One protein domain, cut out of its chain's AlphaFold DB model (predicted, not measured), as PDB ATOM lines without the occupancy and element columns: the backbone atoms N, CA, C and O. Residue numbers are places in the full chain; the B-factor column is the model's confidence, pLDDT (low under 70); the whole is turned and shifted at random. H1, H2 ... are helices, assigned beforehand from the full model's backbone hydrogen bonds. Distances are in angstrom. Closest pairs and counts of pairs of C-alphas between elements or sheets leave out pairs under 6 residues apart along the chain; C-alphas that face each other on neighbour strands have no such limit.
ATOM      1  N   ILE A   3     179.975 190.859 204.563       55.56
ATOM      2  CA  ILE A   3     178.679 191.074 205.239       55.56
ATOM      3  C   ILE A   3     178.825 191.878 206.543       55.56
ATOM      4  O   ILE A   3     178.100 192.841 206.771       55.56
ATOM      5  N   THR A   4     179.796 191.532 207.393       53.28
ATOM      6  CA  THR A   4     180.005 192.216 208.679       53.28
ATOM      7  C   THR A   4     180.440 193.672 208.500       53.28
ATOM      8  O   THR A   4     180.068 194.520 209.302       53.28
ATOM      9  N   HIS A   5     181.198 193.978 207.442       53.53
ATOM     10  CA  HIS A   5     181.698 195.327 207.175       53.53
ATOM     11  C   HIS A   5     180.664 196.185 206.423       53.53
ATOM     12  O   HIS A   5     180.573 197.386 206.672       53.53
ATOM     13  N   GLU A   6     179.845 195.572 205.560       50.97
ATOM     14  CA  GLU A   6     178.680 196.204 204.923       50.97
ATOM     15  C   GLU A   6     177.605 196.593 205.942       50.97
ATOM     16  O   GLU A   6     177.022 197.677 205.853       50.97
ATOM     17  N   MET A   7     177.379 195.739 206.946       55.84
ATOM     18  CA  MET A   7     176.518 196.065 208.082       55.84
ATOM     19  C   MET A   7     177.145 197.135 208.988       55.84
ATOM     20  O   MET A   7     176.447 198.055 209.411       55.84
ATOM     21  N   ALA A   8     178.458 197.067 209.247       52.75
ATOM     22  CA  ALA A   8     179.161 198.020 210.113       52.75
ATOM     23  C   ALA A   8     179.272 199.440 209.526       52.75
ATOM     24  O   ALA A   8     179.369 200.399 210.289       52.75
ATOM     25  N   ALA A   9     179.204 199.610 208.199       57.81
ATOM     26  CA  ALA A   9     179.157 200.935 207.567       57.81
ATOM     27  C   ALA A   9     177.850 201.711 207.861       57.81
ATOM     28  O   ALA A   9     177.729 202.878 207.481       57.81
ATOM     29  N   GLY A  10     176.874 201.081 208.533       65.50
ATOM     30  CA  GLY A  10     175.688 201.749 209.076       65.50
ATOM     31  C   GLY A  10     174.679 202.208 208.024       65.50
ATOM     32  O   GLY A  10     173.894 203.108 208.299       65.50
ATOM     33  N   MET A  11     174.718 201.634 206.816       80.62
ATOM     34  CA  MET A  11     173.842 202.039 205.707       80.62
ATOM     35  C   MET A  11     173.074 200.887 205.053       80.62
ATOM     36  O   MET A  11     172.270 201.158 204.180       80.62
ATOM     37  N   GLY A  12     173.240 199.622 205.451       81.94
ATOM     38  CA  GLY A  12     172.459 198.511 204.872       81.94
ATOM     39  C   GLY A  12     173.080 197.840 203.636       81.94
ATOM     40  O   GLY A  12     172.382 197.134 202.906       81.94
ATOM     41  N   GLY A  13     174.390 198.023 203.419       89.38
ATOM     42  CA  GLY A  13     175.171 197.301 202.407       89.38
ATOM     43  C   GLY A  13     174.717 197.560 200.971       89.38
ATOM     44  O   GLY A  13     174.418 198.696 200.607       89.38
ATOM     45  N   ILE A  14     174.655 196.500 200.162       91.94
ATOM     46  CA  ILE A  14     174.258 196.564 198.744       91.94
ATOM     47  C   ILE A  14     172.803 197.025 198.517       91.94
ATOM     48  O   ILE A  14     172.458 197.432 197.414       91.94
ATOM     49  N   ARG A  15     171.920 196.992 199.527       92.19
ATOM     50  CA  ARG A  15     170.549 197.529 199.380       92.19
ATOM     51  C   ARG A  15     170.546 199.056 199.221       92.19
ATOM     52  O   ARG A  15     169.590 199.611 198.699       92.19
ATOM     53  N   THR A  16     171.614 199.709 199.660       94.75
ATOM     54  CA  THR A  16     171.840 201.153 199.583       94.75
ATOM     55  C   THR A  16     173.229 201.400 198.962       94.75
ATOM     56  O   THR A  16     173.699 200.580 198.166       94.75
ATOM     57  N   ALA A  17     173.920 202.492 199.305       95.81
ATOM     58  CA  ALA A  17     175.314 202.741 198.922       95.81
ATOM     59  C   ALA A  17     176.353 202.238 199.951       95.81
ATOM     60  O   ALA A  17     177.526 202.620 199.887       95.81
ATOM     61  N   GLY A  18     175.953 201.404 200.920       94.38
ATOM     62  CA  GLY A  18     176.817 200.946 202.014       94.38
ATOM     63  C   GLY A  18     178.104 200.254 201.557       94.38
ATOM     64  O   GLY A  18     179.188 200.578 202.048       94.38
ATOM     65  N   ASP A  19     178.002 199.338 200.592       94.25
ATOM     66  CA  ASP A  19     179.175 198.637 200.061       94.25
ATOM     67  C   ASP A  19     180.081 199.580 199.249       94.25
ATOM     68  O   ASP A  19     181.303 199.522 199.384       94.25
ATOM     69  N   LEU A  20     179.501 200.499 198.466       96.00
ATOM     70  CA  LEU A  20     180.243 201.485 197.675       96.00
ATOM     71  C   LEU A  20     181.090 202.388 198.579       96.00
ATOM     72  O   LEU A  20     182.284 202.575 198.332       96.00
ATOM     73  N   VAL A  21     180.503 202.888 199.672       95.88
ATOM     74  CA  VAL A  21     181.219 203.707 200.660       95.88
ATOM     75  C   VAL A  21     182.324 202.898 201.331       95.88
ATOM     76  O   VAL A  21     183.458 203.373 201.393       95.88
ATOM     77  N   ALA A  22     182.049 201.663 201.761       92.94
ATOM     78  CA  ALA A  22     183.067 200.805 202.367       92.94
ATOM     79  C   ALA A  22     184.247 200.543 201.409       92.94
ATOM     80  O   ALA A  22     185.413 200.636 201.805       92.94
ATOM     81  N   ARG A  23     183.968 200.290 200.123       94.00
ATOM     82  CA  ARG A  23     184.996 200.119 199.085       94.00
ATOM     83  C   ARG A  23     185.868 201.364 198.941       94.00
ATOM     84  O   ARG A  23     187.087 201.227 198.835       94.00
ATOM     85  N   VAL A  24     185.276 202.559 198.963       95.56
ATOM     86  CA  VAL A  24     186.011 203.834 198.875       95.56
ATOM     87  C   VAL A  24     186.841 204.091 200.130       95.56
ATOM     88  O   VAL A  24     188.010 204.457 200.005       95.56
ATOM     89  N   GLN A  25     186.299 203.835 201.326       94.44
ATOM     90  CA  GLN A  25     187.052 203.958 202.580       94.44
ATOM     91  C   GLN A  25     188.323 203.105 202.550       94.44
ATOM     92  O   GLN A  25     189.400 203.602 202.875       94.44
ATOM     93  N   LEU A  26     188.210 201.850 202.110       92.75
ATOM     94  CA  LEU A  26     189.338 200.921 202.049       92.75
ATOM     95  C   LEU A  26     190.306 201.238 200.902       92.75
ATOM     96  O   LEU A  26     191.516 201.165 201.087       92.75
ATOM     97  N   SER A  27     189.795 201.602 199.724       94.31
ATOM     98  CA  SER A  27     190.632 201.794 198.528       94.31
ATOM     99  C   SER A  27     191.339 203.146 198.499       94.31
ATOM    100  O   SER A  27     192.417 203.251 197.922       94.31
ATOM    101  N   LYS A  28     190.734 204.182 199.093       95.00
ATOM    102  CA  LYS A  28     191.259 205.558 199.100       95.00
ATOM    103  C   LYS A  28     191.632 206.057 200.505       95.00
ATOM    104  O   LYS A  28     191.920 207.237 200.662       95.00
ATOM    105  N   ALA A  29     191.622 205.183 201.520       95.25
ATOM    106  CA  ALA A  29     191.922 205.509 202.922       95.25
ATOM    107  C   ALA A  29     191.097 206.692 203.482       95.25
ATOM    108  O   ALA A  29     191.574 207.493 204.287       95.25
ATOM    109  N   MET A  30     189.841 206.815 203.046       95.19
ATOM    110  CA  MET A  30     188.966 207.929 203.412       95.19
ATOM    111  C   MET A  30     188.233 207.680 204.737       95.19
ATOM    112  O   MET A  30     187.767 206.575 205.027       95.19
ATOM    113  N   LYS A  31     188.057 208.745 205.528       94.88
ATOM    114  CA  LYS A  31     187.105 208.755 206.652       94.88
ATOM    115  C   LYS A  31     185.667 208.697 206.126       94.88
ATOM    116  O   LYS A  31     185.404 209.063 204.983       94.88
ATOM    117  N   ILE A  32     184.738 208.245 206.970       92.50
ATOM    118  CA  ILE A  32     183.365 207.924 206.554       92.50
ATOM    119  C   ILE A  32     182.631 209.105 205.906       92.50
ATOM    120  O   ILE A  32     181.976 208.914 204.888       92.50
ATOM    121  N   ASP A  33     182.776 210.325 206.429       94.62
ATOM    122  CA  ASP A  33     182.097 211.495 205.862       94.62
ATOM    123  C   ASP A  33     182.606 211.850 204.469       94.62
ATOM    124  O   ASP A  33     181.802 212.048 203.560       94.62
ATOM    125  N   ALA A  34     183.930 211.847 204.287       97.25
ATOM    126  CA  ALA A  34     184.558 212.078 202.991       97.25
ATOM    127  C   ALA A  34     184.197 210.974 201.987       97.25
ATOM    128  O   ALA A  34     183.897 211.266 200.835       97.25
ATOM    129  N   ALA A  35     184.154 209.713 202.427       96.69
ATOM    130  CA  ALA A  35     183.763 208.597 201.571       96.69
ATOM    131  C   ALA A  35     182.286 208.678 201.150       96.69
ATOM    132  O   ALA A  35     181.975 208.449 199.985       96.69
ATOM    133  N   LYS A  36     181.379 209.051 202.065       96.12
ATOM    134  CA  LYS A  36     179.971 209.314 201.729       96.12
ATOM    135  C   LYS A  36     179.857 210.451 200.717       96.12
ATOM    136  O   LYS A  36     179.181 210.287 199.713       96.12
ATOM    137  N   GLN A  37     180.541 211.570 200.956       98.19
ATOM    138  CA  GLN A  37     180.521 212.703 200.031       98.19
ATOM    139  C   GLN A  37     181.029 212.304 198.638       98.19
ATOM    140  O   GLN A  37     180.355 212.559 197.648       98.19
ATOM    141  N   TYR A  38     182.149 211.582 198.571       98.44
ATOM    142  CA  TYR A  38     182.705 211.083 197.314       98.44
ATOM    143  C   TYR A  38     181.720 210.187 196.549       98.44
ATOM    144  O   TYR A  38     181.551 210.335 195.343       98.44
ATOM    145  N   VAL A  39     181.058 209.246 197.232       98.00
ATOM    146  CA  VAL A  39     180.085 208.353 196.580       98.00
ATOM    147  C   VAL A  39     178.839 209.119 196.131       98.00
ATOM    148  O   VAL A  39     178.367 208.876 195.026       98.00
ATOM    149  N   ALA A  40     178.345 210.065 196.933       98.31
ATOM    150  CA  ALA A  40     177.221 210.925 196.560       98.31
ATOM    151  C   ALA A  40     177.520 211.723 195.280       98.31
ATOM    152  O   ALA A  40     176.715 211.727 194.353       98.31
ATOM    153  N   GLU A  41     178.719 212.304 195.180       98.56
ATOM    154  CA  GLU A  41     179.176 213.019 193.983       98.56
ATOM    155  C   GLU A  41     179.287 212.103 192.759       98.56
ATOM    156  O   GLU A  41     178.847 212.474 191.674       98.56
ATOM    157  N   LYS A  42     179.824 210.884 192.920       98.38
ATOM    158  CA  LYS A  42     179.905 209.897 191.825       98.38
ATOM    159  C   LYS A  42     178.538 209.429 191.325       98.38
ATOM    160  O   LYS A  42     178.432 209.049 190.162       98.38
ATOM    161  N   LEU A  43     177.529 209.433 192.191       98.00
ATOM    162  CA  LEU A  43     176.158 209.029 191.880       98.00
ATOM    163  C   LEU A  43     175.245 210.211 191.514       98.00
ATOM    164  O   LEU A  43     174.099 209.981 191.151       98.00
ATOM    165  N   ALA A  44     175.740 211.452 191.601       97.88
ATOM    166  CA  ALA A  44     174.971 212.681 191.391       97.88
ATOM    167  C   ALA A  44     173.694 212.787 192.257       97.88
ATOM    168  O   ALA A  44     172.676 213.311 191.809       97.88
ATOM    169  N   ILE A  45     173.768 212.328 193.510       97.94
ATOM    170  CA  ILE A  45     172.680 212.397 194.503       97.94
ATOM    171  C   ILE A  45     173.139 213.089 195.787       97.94
ATOM    172  O   ILE A  45     174.328 213.344 195.997       97.94
ATOM    173  N   SER A  46     172.208 213.386 196.689       97.81
ATOM    174  CA  SER A  46     172.535 213.904 198.014       97.81
ATOM    175  C   SER A  46     173.119 212.822 198.932       97.81
ATOM    176  O   SER A  46     172.898 211.620 198.781       97.81
ATOM    177  N   ARG A  47     173.836 213.253 199.980       95.62
ATOM    178  CA  ARG A  47     174.365 212.338 201.010       95.62
ATOM    179  C   ARG A  47     173.269 211.557 201.743       95.62
ATOM    180  O   ARG A  47     173.555 210.474 202.246       95.62
ATOM    181  N   ALA A  48     172.068 212.124 201.868       93.56
ATOM    182  CA  ALA A  48     170.953 211.486 202.565       93.56
ATOM    183  C   ALA A  48     170.394 210.311 201.749       93.56
ATOM    184  O   ALA A  48     170.137 209.243 202.302       93.56
ATOM    185  N   GLU A  49     170.315 210.480 200.429       96.94
ATOM    186  CA  GLU A  49     169.824 209.464 199.489       96.94
ATOM    187  C   GLU A  49     170.730 208.228 199.409       96.94
ATOM    188  O   GLU A  49     170.270 207.152 199.046       96.94
ATOM    189  N   LEU A  50     171.995 208.314 199.841       95.88
ATOM    190  CA  LEU A  50     172.889 207.149 199.933       95.88
ATOM    191  C   LEU A  50     172.337 206.014 200.800       95.88
ATOM    192  O   LEU A  50     172.765 204.869 200.638       95.88
ATOM    193  N   ALA A  51     171.465 206.334 201.757       93.62
ATOM    194  CA  ALA A  51     170.816 205.372 202.637       93.62
ATOM    195  C   ALA A  51     169.380 205.034 202.198       93.62
ATOM    196  O   ALA A  51     168.748 204.195 202.839       93.62
ATOM    197  N   ASP A  52     168.871 205.654 201.129       95.31
ATOM    198  CA  ASP A  52     167.540 205.386 200.595       95.31
ATOM    199  C   ASP A  52     167.584 204.158 199.664       95.31
ATOM    200  O   ASP A  52     168.222 204.193 198.606       95.31
ATOM    201  N   PRO A  53     166.932 203.041 200.036       94.12
ATOM    202  CA  PRO A  53     166.957 201.819 199.243       94.12
ATOM    203  C   PRO A  53     166.124 201.897 197.954       94.12
ATOM    204  O   PRO A  53     166.316 201.052 197.081       94.12
ATOM    205  N   ILE A  54     165.202 202.856 197.832       96.00
ATOM    206  CA  ILE A  54     164.404 203.062 196.617       96.00
ATOM    207  C   ILE A  54     165.256 203.787 195.580       96.00
ATOM    208  O   ILE A  54     165.502 203.227 194.512       96.00
ATOM    209  N   VAL A  55     165.821 204.944 195.943       97.06
ATOM    210  CA  VAL A  55     166.727 205.714 195.068       97.06
ATOM    211  C   VAL A  55     167.922 204.861 194.639       97.06
ATOM    212  O   VAL A  55     168.253 204.768 193.457       97.06
ATOM    213  N   MET A  56     168.550 204.158 195.585       96.81
ATOM    214  CA  MET A  56     169.664 203.263 195.259       96.81
ATOM    215  C   MET A  56     169.233 202.042 194.445       96.81
ATOM    216  O   MET A  56     170.047 201.512 193.691       96.81
ATOM    217  N   GLY A  57     167.992 201.576 194.575       96.06
ATOM    218  CA  GLY A  57     167.463 200.482 193.763       96.06
ATOM    219  C   GLY A  57     167.402 200.844 192.278       96.06
ATOM    220  O   GLY A  57     167.838 200.047 191.443       96.06
ATOM    221  N   GLU A  58     166.924 202.052 191.977       96.94
ATOM    222  CA  GLU A  58     166.856 202.614 190.622       96.94
ATOM    223  C   GLU A  58     168.261 202.853 190.058       96.94
ATOM    224  O   GLU A  58     168.620 202.270 189.036       96.94
ATOM    225  N   LEU A  59     169.126 203.560 190.795       98.00
ATOM    226  CA  LEU A  59     170.509 203.814 190.367       98.00
ATOM    227  C   LEU A  59     171.300 202.530 190.105       98.00
ATOM    228  O   LEU A  59     172.116 202.466 189.187       98.00
ATOM    229  N   ARG A  60     171.086 201.484 190.909       97.38
ATOM    230  CA  ARG A  60     171.743 200.188 190.696       97.38
ATOM    231  C   ARG A  60     171.256 199.475 189.448       97.38
ATOM    232  O   ARG A  60     172.037 198.716 188.876       97.38
ATOM    233  N   ALA A  61     169.996 199.668 189.069       96.81
ATOM    234  CA  ALA A  61     169.462 199.143 187.822       96.81
ATOM    235  C   ALA A  61     170.065 199.890 186.626       96.81
ATOM    236  O   ALA A  61     170.558 199.238 185.710       96.81
ATOM    237  N   ASP A  62     170.111 201.221 186.687       97.44
ATOM    238  CA  ASP A  62     170.597 202.067 185.591       97.44
ATOM    239  C   ASP A  62     172.107 201.937 185.359       97.44
ATOM    240  O   ASP A  62     172.577 201.878 184.224       97.44
ATOM    241  N   LEU A  63     172.885 201.879 186.443       98.00
ATOM    242  CA  LEU A  63     174.349 201.782 186.391       98.00
ATOM    243  C   LEU A  63     174.852 200.334 186.312       98.00
ATOM    244  O   LEU A  63     176.058 200.110 186.176       98.00
ATOM    245  N   ASP A  64     173.946 199.365 186.449       97.88
ATOM    246  CA  ASP A  64     174.219 197.929 186.430       97.88
ATOM    247  C   ASP A  64     175.364 197.515 187.382       97.88
ATOM    248  O   ASP A  64     176.294 196.774 187.060       97.88
ATOM    249  N   ILE A  65     175.325 198.050 188.603       97.44
ATOM    250  CA  ILE A  65     176.346 197.847 189.652       97.44
ATOM    251  C   ILE A  65     175.919 196.797 190.691       97.44
ATOM    252  O   ILE A  65     176.353 196.820 191.845       97.44
ATOM    253  N   GLY A  66     175.063 195.862 190.277       95.00
ATOM    254  CA  GLY A  66     174.580 194.750 191.091       95.00
ATOM    255  C   GLY A  66     173.424 195.112 192.029       95.00
ATOM    256  O   GLY A  66     173.355 196.204 192.600       95.00
ATOM    257  N   ARG A  67     172.517 194.146 192.209       93.44
ATOM    258  CA  ARG A  67     171.327 194.204 193.075       93.44
ATOM    259  C   ARG A  67     171.238 192.939 193.933       93.44
ATOM    260  O   ARG A  67     171.813 191.917 193.580       93.44
ATOM    261  N   VAL A  68     170.499 192.999 195.048       89.06
ATOM    262  CA  VAL A  68     170.270 191.833 195.933       89.06
ATOM    263  C   VAL A  68     169.554 190.702 195.191       89.06
ATOM    264  O   VAL A  68     169.921 189.542 195.327       89.06
ATOM    265  N   GLN A  69     168.526 191.053 194.418       90.88
ATOM    266  CA  GLN A  69     167.777 190.149 193.549       90.88
ATOM    267  C   GLN A  69     167.828 190.738 192.136       90.88
ATOM    268  O   GLN A  69     166.976 191.553 191.778       90.88
ATOM    269  N   PRO A  70     168.900 190.449 191.382       91.75
ATOM    270  CA  PRO A  70     169.046 190.939 190.023       91.75
ATOM    271  C   PRO A  70     168.079 190.182 189.093       91.75
ATOM    272  O   PRO A  70     167.931 188.970 189.250       91.75
ATOM    273  N   PRO A  71     167.413 190.863 188.144       94.06
ATOM    274  CA  PRO A  71     166.686 190.199 187.070       94.06
ATOM    275  C   PRO A  71     167.664 189.525 186.100       94.06
ATOM    276  O   PRO A  71     168.861 189.828 186.092       94.06
ATOM    277  N   ASP A  72     167.136 188.648 185.253       94.94
ATOM    278  CA  ASP A  72     167.919 187.963 184.226       94.94
ATOM    279  C   ASP A  72     168.662 188.962 183.328       94.94
ATOM    280  O   ASP A  72     168.112 189.975 182.894       94.94
ATOM    281  N   GLY A  73     169.935 188.669 183.060       94.31
ATOM    282  CA  GLY A  73     170.801 189.499 182.221       94.31
ATOM    283  C   GLY A  73     171.404 190.732 182.901       94.31
ATOM    284  O   GLY A  73     172.229 191.387 182.275       94.31
ATOM    285  N   ALA A  74     171.052 191.049 184.152       96.94
ATOM    286  CA  ALA A  74     171.737 192.104 184.904       96.94
ATOM    287  C   ALA A  74     173.123 191.646 185.390       96.94
ATOM    288  O   ALA A  74     173.319 190.469 185.716       96.94
ATOM    289  N   ALA A  75     174.066 192.582 185.516       97.19
ATOM    290  CA  ALA A  75     175.416 192.269 185.955       97.19
ATOM    291  C   ALA A  75     175.437 191.702 187.379       97.19
ATOM    292  O   ALA A  75     174.924 192.282 188.345       97.19
ATOM    293  N   ILE A  76     176.140 190.581 187.524       94.50
ATOM    294  CA  ILE A  76     176.372 189.911 188.804       94.50
ATOM    295  C   ILE A  76     177.849 189.581 188.997       94.50
ATOM    296  O   ILE A  76     178.634 189.468 188.054       94.50
ATOM    297  N   GLY A  77     178.253 189.407 190.256       94.06
ATOM    298  CA  GLY A  77     179.578 188.896 190.591       94.06
ATOM    299  C   GLY A  77     180.719 189.754 190.034       94.06
ATOM    300  O   GLY A  77     180.973 190.852 190.531       94.06
ATOM    301  N   ILE A  78     181.472 189.217 189.068       96.56
ATOM    302  CA  ILE A  78     182.661 189.889 188.533       96.56
ATOM    303  C   ILE A  78     182.307 191.078 187.636       96.56
ATOM    304  O   ILE A  78     182.980 192.103 187.720       96.56
ATOM    305  N   GLU A  79     181.236 190.979 186.853       97.12
ATOM    306  CA  GLU A  79     180.798 192.027 185.926       97.12
ATOM    307  C   GLU A  79     180.370 193.288 186.683       97.12
ATOM    308  O   GLU A  79     180.918 194.367 186.461       97.12
ATOM    309  N   ALA A  80     179.523 193.129 187.706       97.50
ATOM    310  CA  ALA A  80     179.127 194.233 188.581       97.50
ATOM    311  C   ALA A  80     180.349 194.907 189.234       97.50
ATOM    312  O   ALA A  80     180.406 196.127 189.373       97.50
ATOM    313  N   LYS A  81     181.385 194.132 189.591       97.44
ATOM    314  CA  LYS A  81     182.631 194.679 190.152       97.44
ATOM    315  C   LYS A  81     183.440 195.476 189.127       97.44
ATOM    316  O   LYS A  81     184.057 196.462 189.524       97.44
ATOM    317  N   PHE A  82     183.443 195.106 187.845       97.88
ATOM    318  CA  PHE A  82     184.025 195.952 186.796       97.88
ATOM    319  C   PHE A  82     183.288 197.293 186.700       97.88
ATOM    320  O   PHE A  82     183.934 198.340 186.641       97.88
ATOM    321  N   ASN A  83     181.955 197.269 186.739       98.25
ATOM    322  CA  ASN A  83     181.123 198.473 186.666       98.25
ATOM    323  C   ASN A  83     181.375 199.391 187.873       98.25
ATOM    324  O   ASN A  83     181.669 200.572 187.695       98.25
ATOM    325  N   ILE A  84     181.399 198.836 189.091       98.19
ATOM    326  CA  ILE A  84     181.720 199.579 190.323       98.19
ATOM    327  C   ILE A  84     183.135 200.168 190.280       98.19
ATOM    328  O   ILE A  84     183.329 201.324 190.657       98.19
ATOM    329  N   ALA A  85     184.133 199.393 189.835       97.75
ATOM    330  CA  ALA A  85     185.515 199.865 189.748       97.75
ATOM    331  C   ALA A  85     185.641 201.087 188.825       97.75
ATOM    332  O   ALA A  85     186.320 202.049 189.184       97.75
ATOM    333  N   ARG A  86     184.940 201.069 187.680       97.94
ATOM    334  CA  ARG A  86     184.871 202.198 186.738       97.94
ATOM    335  C   ARG A  86     184.124 203.393 187.328       97.94
ATOM    336  O   ARG A  86     184.652 204.498 187.301       97.94
ATOM    337  N   LEU A  87     182.939 203.168 187.899       98.38
ATOM    338  CA  LEU A  87     182.102 204.219 188.492       98.38
ATOM    339  C   LEU A  87     182.850 205.002 189.581       98.38
ATOM    340  O   LEU A  87     182.867 206.233 189.592       98.38
ATOM    341  N   LEU A  88     183.480 204.280 190.506       98.00
ATOM    342  CA  LEU A  88     184.114 204.876 191.679       98.00
ATOM    343  C   LEU A  88     185.578 205.254 191.454       98.00
ATOM    344  O   LEU A  88     186.166 205.880 192.339       98.00
ATOM    345  N   ASP A  89     186.156 204.907 190.302       97.44
ATOM    346  CA  ASP A  89     187.580 205.079 190.007       97.44
ATOM    347  C   ASP A  89     188.458 204.486 191.132       97.44
ATOM    348  O   ASP A  89     189.217 205.171 191.829       97.44
ATOM    349  N   ILE A  90     188.251 203.191 191.392       97.00
ATOM    350  CA  ILE A  90     188.982 202.418 192.405       97.00
ATOM    351  C   ILE A  90     189.476 201.094 191.839       97.00
ATOM    352  O   ILE A  90     188.827 200.441 191.022       97.00
ATOM    353  N   ARG A  91     190.602 200.624 192.375       95.19
ATOM    354  CA  ARG A  91     191.083 199.272 192.109       95.19
ATOM    355  C   ARG A  91     190.347 198.261 192.986       95.19
ATOM    356  O   ARG A  91     190.495 198.266 194.204       95.19
ATOM    357  N   ILE A  92     189.656 197.309 192.361       96.00
ATOM    358  CA  ILE A  92     189.106 196.130 193.046       96.00
ATOM    359  C   ILE A  92     190.007 194.919 192.784       96.00
ATOM    360  O   ILE A  92     190.209 194.510 191.644       96.00
ATOM    361  N   ASN A  93     190.520 194.298 193.850       95.00
ATOM    362  CA  ASN A  93     191.496 193.205 193.751       95.00
ATOM    363  C   ASN A  93     191.002 192.020 192.901       95.00
ATOM    364  O   ASN A  93     191.736 191.516 192.056       95.00
ATOM    365  N   SER A  94     189.751 191.587 193.094       95.38
ATOM    366  CA  SER A  94     189.171 190.490 192.307       95.38
ATOM    367  C   SER A  94     189.096 190.818 190.815       95.38
ATOM    368  O   SER A  94     189.323 189.927 190.007       95.38
ATOM    369  N   VAL A  95     188.844 192.081 190.455       96.44
ATOM    370  CA  VAL A  95     188.819 192.546 189.058       96.44
ATOM    371  C   VAL A  95     190.221 192.470 188.461       96.44
ATOM    372  O   VAL A  95     190.409 191.853 187.417       96.44
ATOM    373  N   THR A  96     191.237 192.994 189.161       95.88
ATOM    374  CA  THR A  96     192.637 192.893 188.705       95.88
ATOM    375  C   THR A  96     193.076 191.440 188.518       95.88
ATOM    376  O   THR A  96     193.691 191.103 187.510       95.88
ATOM    377  N   LYS A  97     192.745 190.563 189.472       96.75
ATOM    378  CA  LYS A  97     193.071 189.134 189.381       96.75
ATOM    379  C   LYS A  97     192.358 188.460 188.213       96.75
ATOM    380  O   LYS A  97     192.976 187.662 187.519       96.75
ATOM    381  N   PHE A  98     191.088 188.790 187.986       97.31
ATOM    382  CA  PHE A  98     190.330 188.252 186.865       97.31
ATOM    383  C   PHE A  98     190.937 188.668 185.523       97.31
ATOM    384  O   PHE A  98     191.183 187.800 184.697       97.31
ATOM    385  N   MET A  99     191.263 189.953 185.334       95.94
ATOM    386  CA  MET A  99     191.926 190.436 184.113       95.94
ATOM    387  C   MET A  99     193.240 189.695 183.846       95.94
ATOM    388  O   MET A  99     193.469 189.228 182.733       95.94
ATOM    389  N   ALA A 100     194.063 189.499 184.882       96.69
ATOM    390  CA  ALA A 100     195.317 188.758 184.764       96.69
ATOM    391  C   ALA A 100     195.101 187.289 184.352       96.69
ATOM    392  O   ALA A 100     195.794 186.790 183.466       96.69
ATOM    393  N   LEU A 101     194.128 186.601 184.961       97.12
ATOM    394  CA  LEU A 101     193.807 185.203 184.644       97.12
ATOM    395  C   LEU A 101     193.204 185.050 183.244       97.12
ATOM    396  O   LEU A 101     193.572 184.136 182.509       97.12
ATOM    397  N   ALA A 102     192.311 185.963 182.869       96.44
ATOM    398  CA  ALA A 102     191.645 185.983 181.573       96.44
ATOM    399  C   ALA A 102     192.519 186.572 180.450       96.44
ATOM    400  O   ALA A 102     192.121 186.533 179.290       96.44
ATOM    401  N   ARG A 103     193.711 187.099 180.777       94.88
ATOM    402  CA  ARG A 103     194.635 187.771 179.844       94.88
ATOM    403  C   ARG A 103     193.994 188.964 179.120       94.88
ATOM    404  O   ARG A 103     194.301 189.234 177.959       94.88
TER     405      ARG A 103
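What this domain is: This is residues 3 to 103 of the 105 residues of the protein "Dimethylamine methyltransferase" of Candidatus Formimonas warabiya (UniProt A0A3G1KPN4). Short helices are packed at wide angles: H3, the longest by residues, crosses H2, and the last residue of H5, Leu 88, comes near both. H1 packs on H2, H6 packs on H5 towards one end of the longest axis, and H4 lies to another side, joined to H5 by a long loop, residues 63 to 77. The printed part has 101 residues with six named helices, H1 to H6 in order along the chain, and no named strand; its class is all helix. It is compact, with a radius of gyration of the C-alphas of 13.1 A, and spans 40 by 33 by 26 A.

Where its parts are: H3, residues 32 to 43, is 16.4 A from first to last C-alpha and begins with C-alpha 32 at (183.365, 207.924, 206.554). H2, residues 18 to 28, and H5, residues 78 to 88, are 15.4 A each. H4, residues 53 to 62, is 14.1 A, and H6, residues 93 to 102, is 14.2 A, ending with C-alpha 102 at (191.645, 185.983, 181.573). H1, residues 3 to 8, is 8.5 A and begins with C-alpha 3 at (178.679, 191.074, 205.239).

How they stand to each other: H3 touches H2, the closest C-alphas being those of Ala 35 and Val 21, 5.6 A apart. Their lines are about perpendicular at 72 degrees, only just beyond a steep tilt. H3 only just touches H5, with residues 39 to 42 alone and 3 pairs of C-alphas within 8 A; the closest are those of Lys 42 and Leu 88, 6.6 A apart, and the lines are about perpendicular at 79 degrees. H2 and H5 also only just touch, with 3 such pairs, the closest those of Val 24 and Leu 88 at 7.5 A; they run the same way at a steep tilt of 67 degrees. H1 touches H2, the closest C-alphas being those of Glu 6 and Asp 19, 5.5 A apart, about perpendicular at 85 degrees. H6 touches H5, with C-alphas 95 and 82 closest at 6.3 A, at a steep tilt of 54 degrees, opposite ways. H4 touches no helix; it is close to H3 but not clearly touching, with C-alphas 59 and 43 closest at 7.8 A. H4 and H5 are apart. In each of the six helices every O i to N i+4 pair is within hydrogen-bond range.

The domain as a whole: The two C-alphas farthest apart, those of Ala 48 and Arg 103, are 40.5 A from each other. The printed part has no cut. The link from H4 to H5 is long, with 15 residues; those from H2 to H3 and from H5 to H6 are tight. Mean pLDDT of the printed part is 92.4, and residues 3 to 10 are under 70.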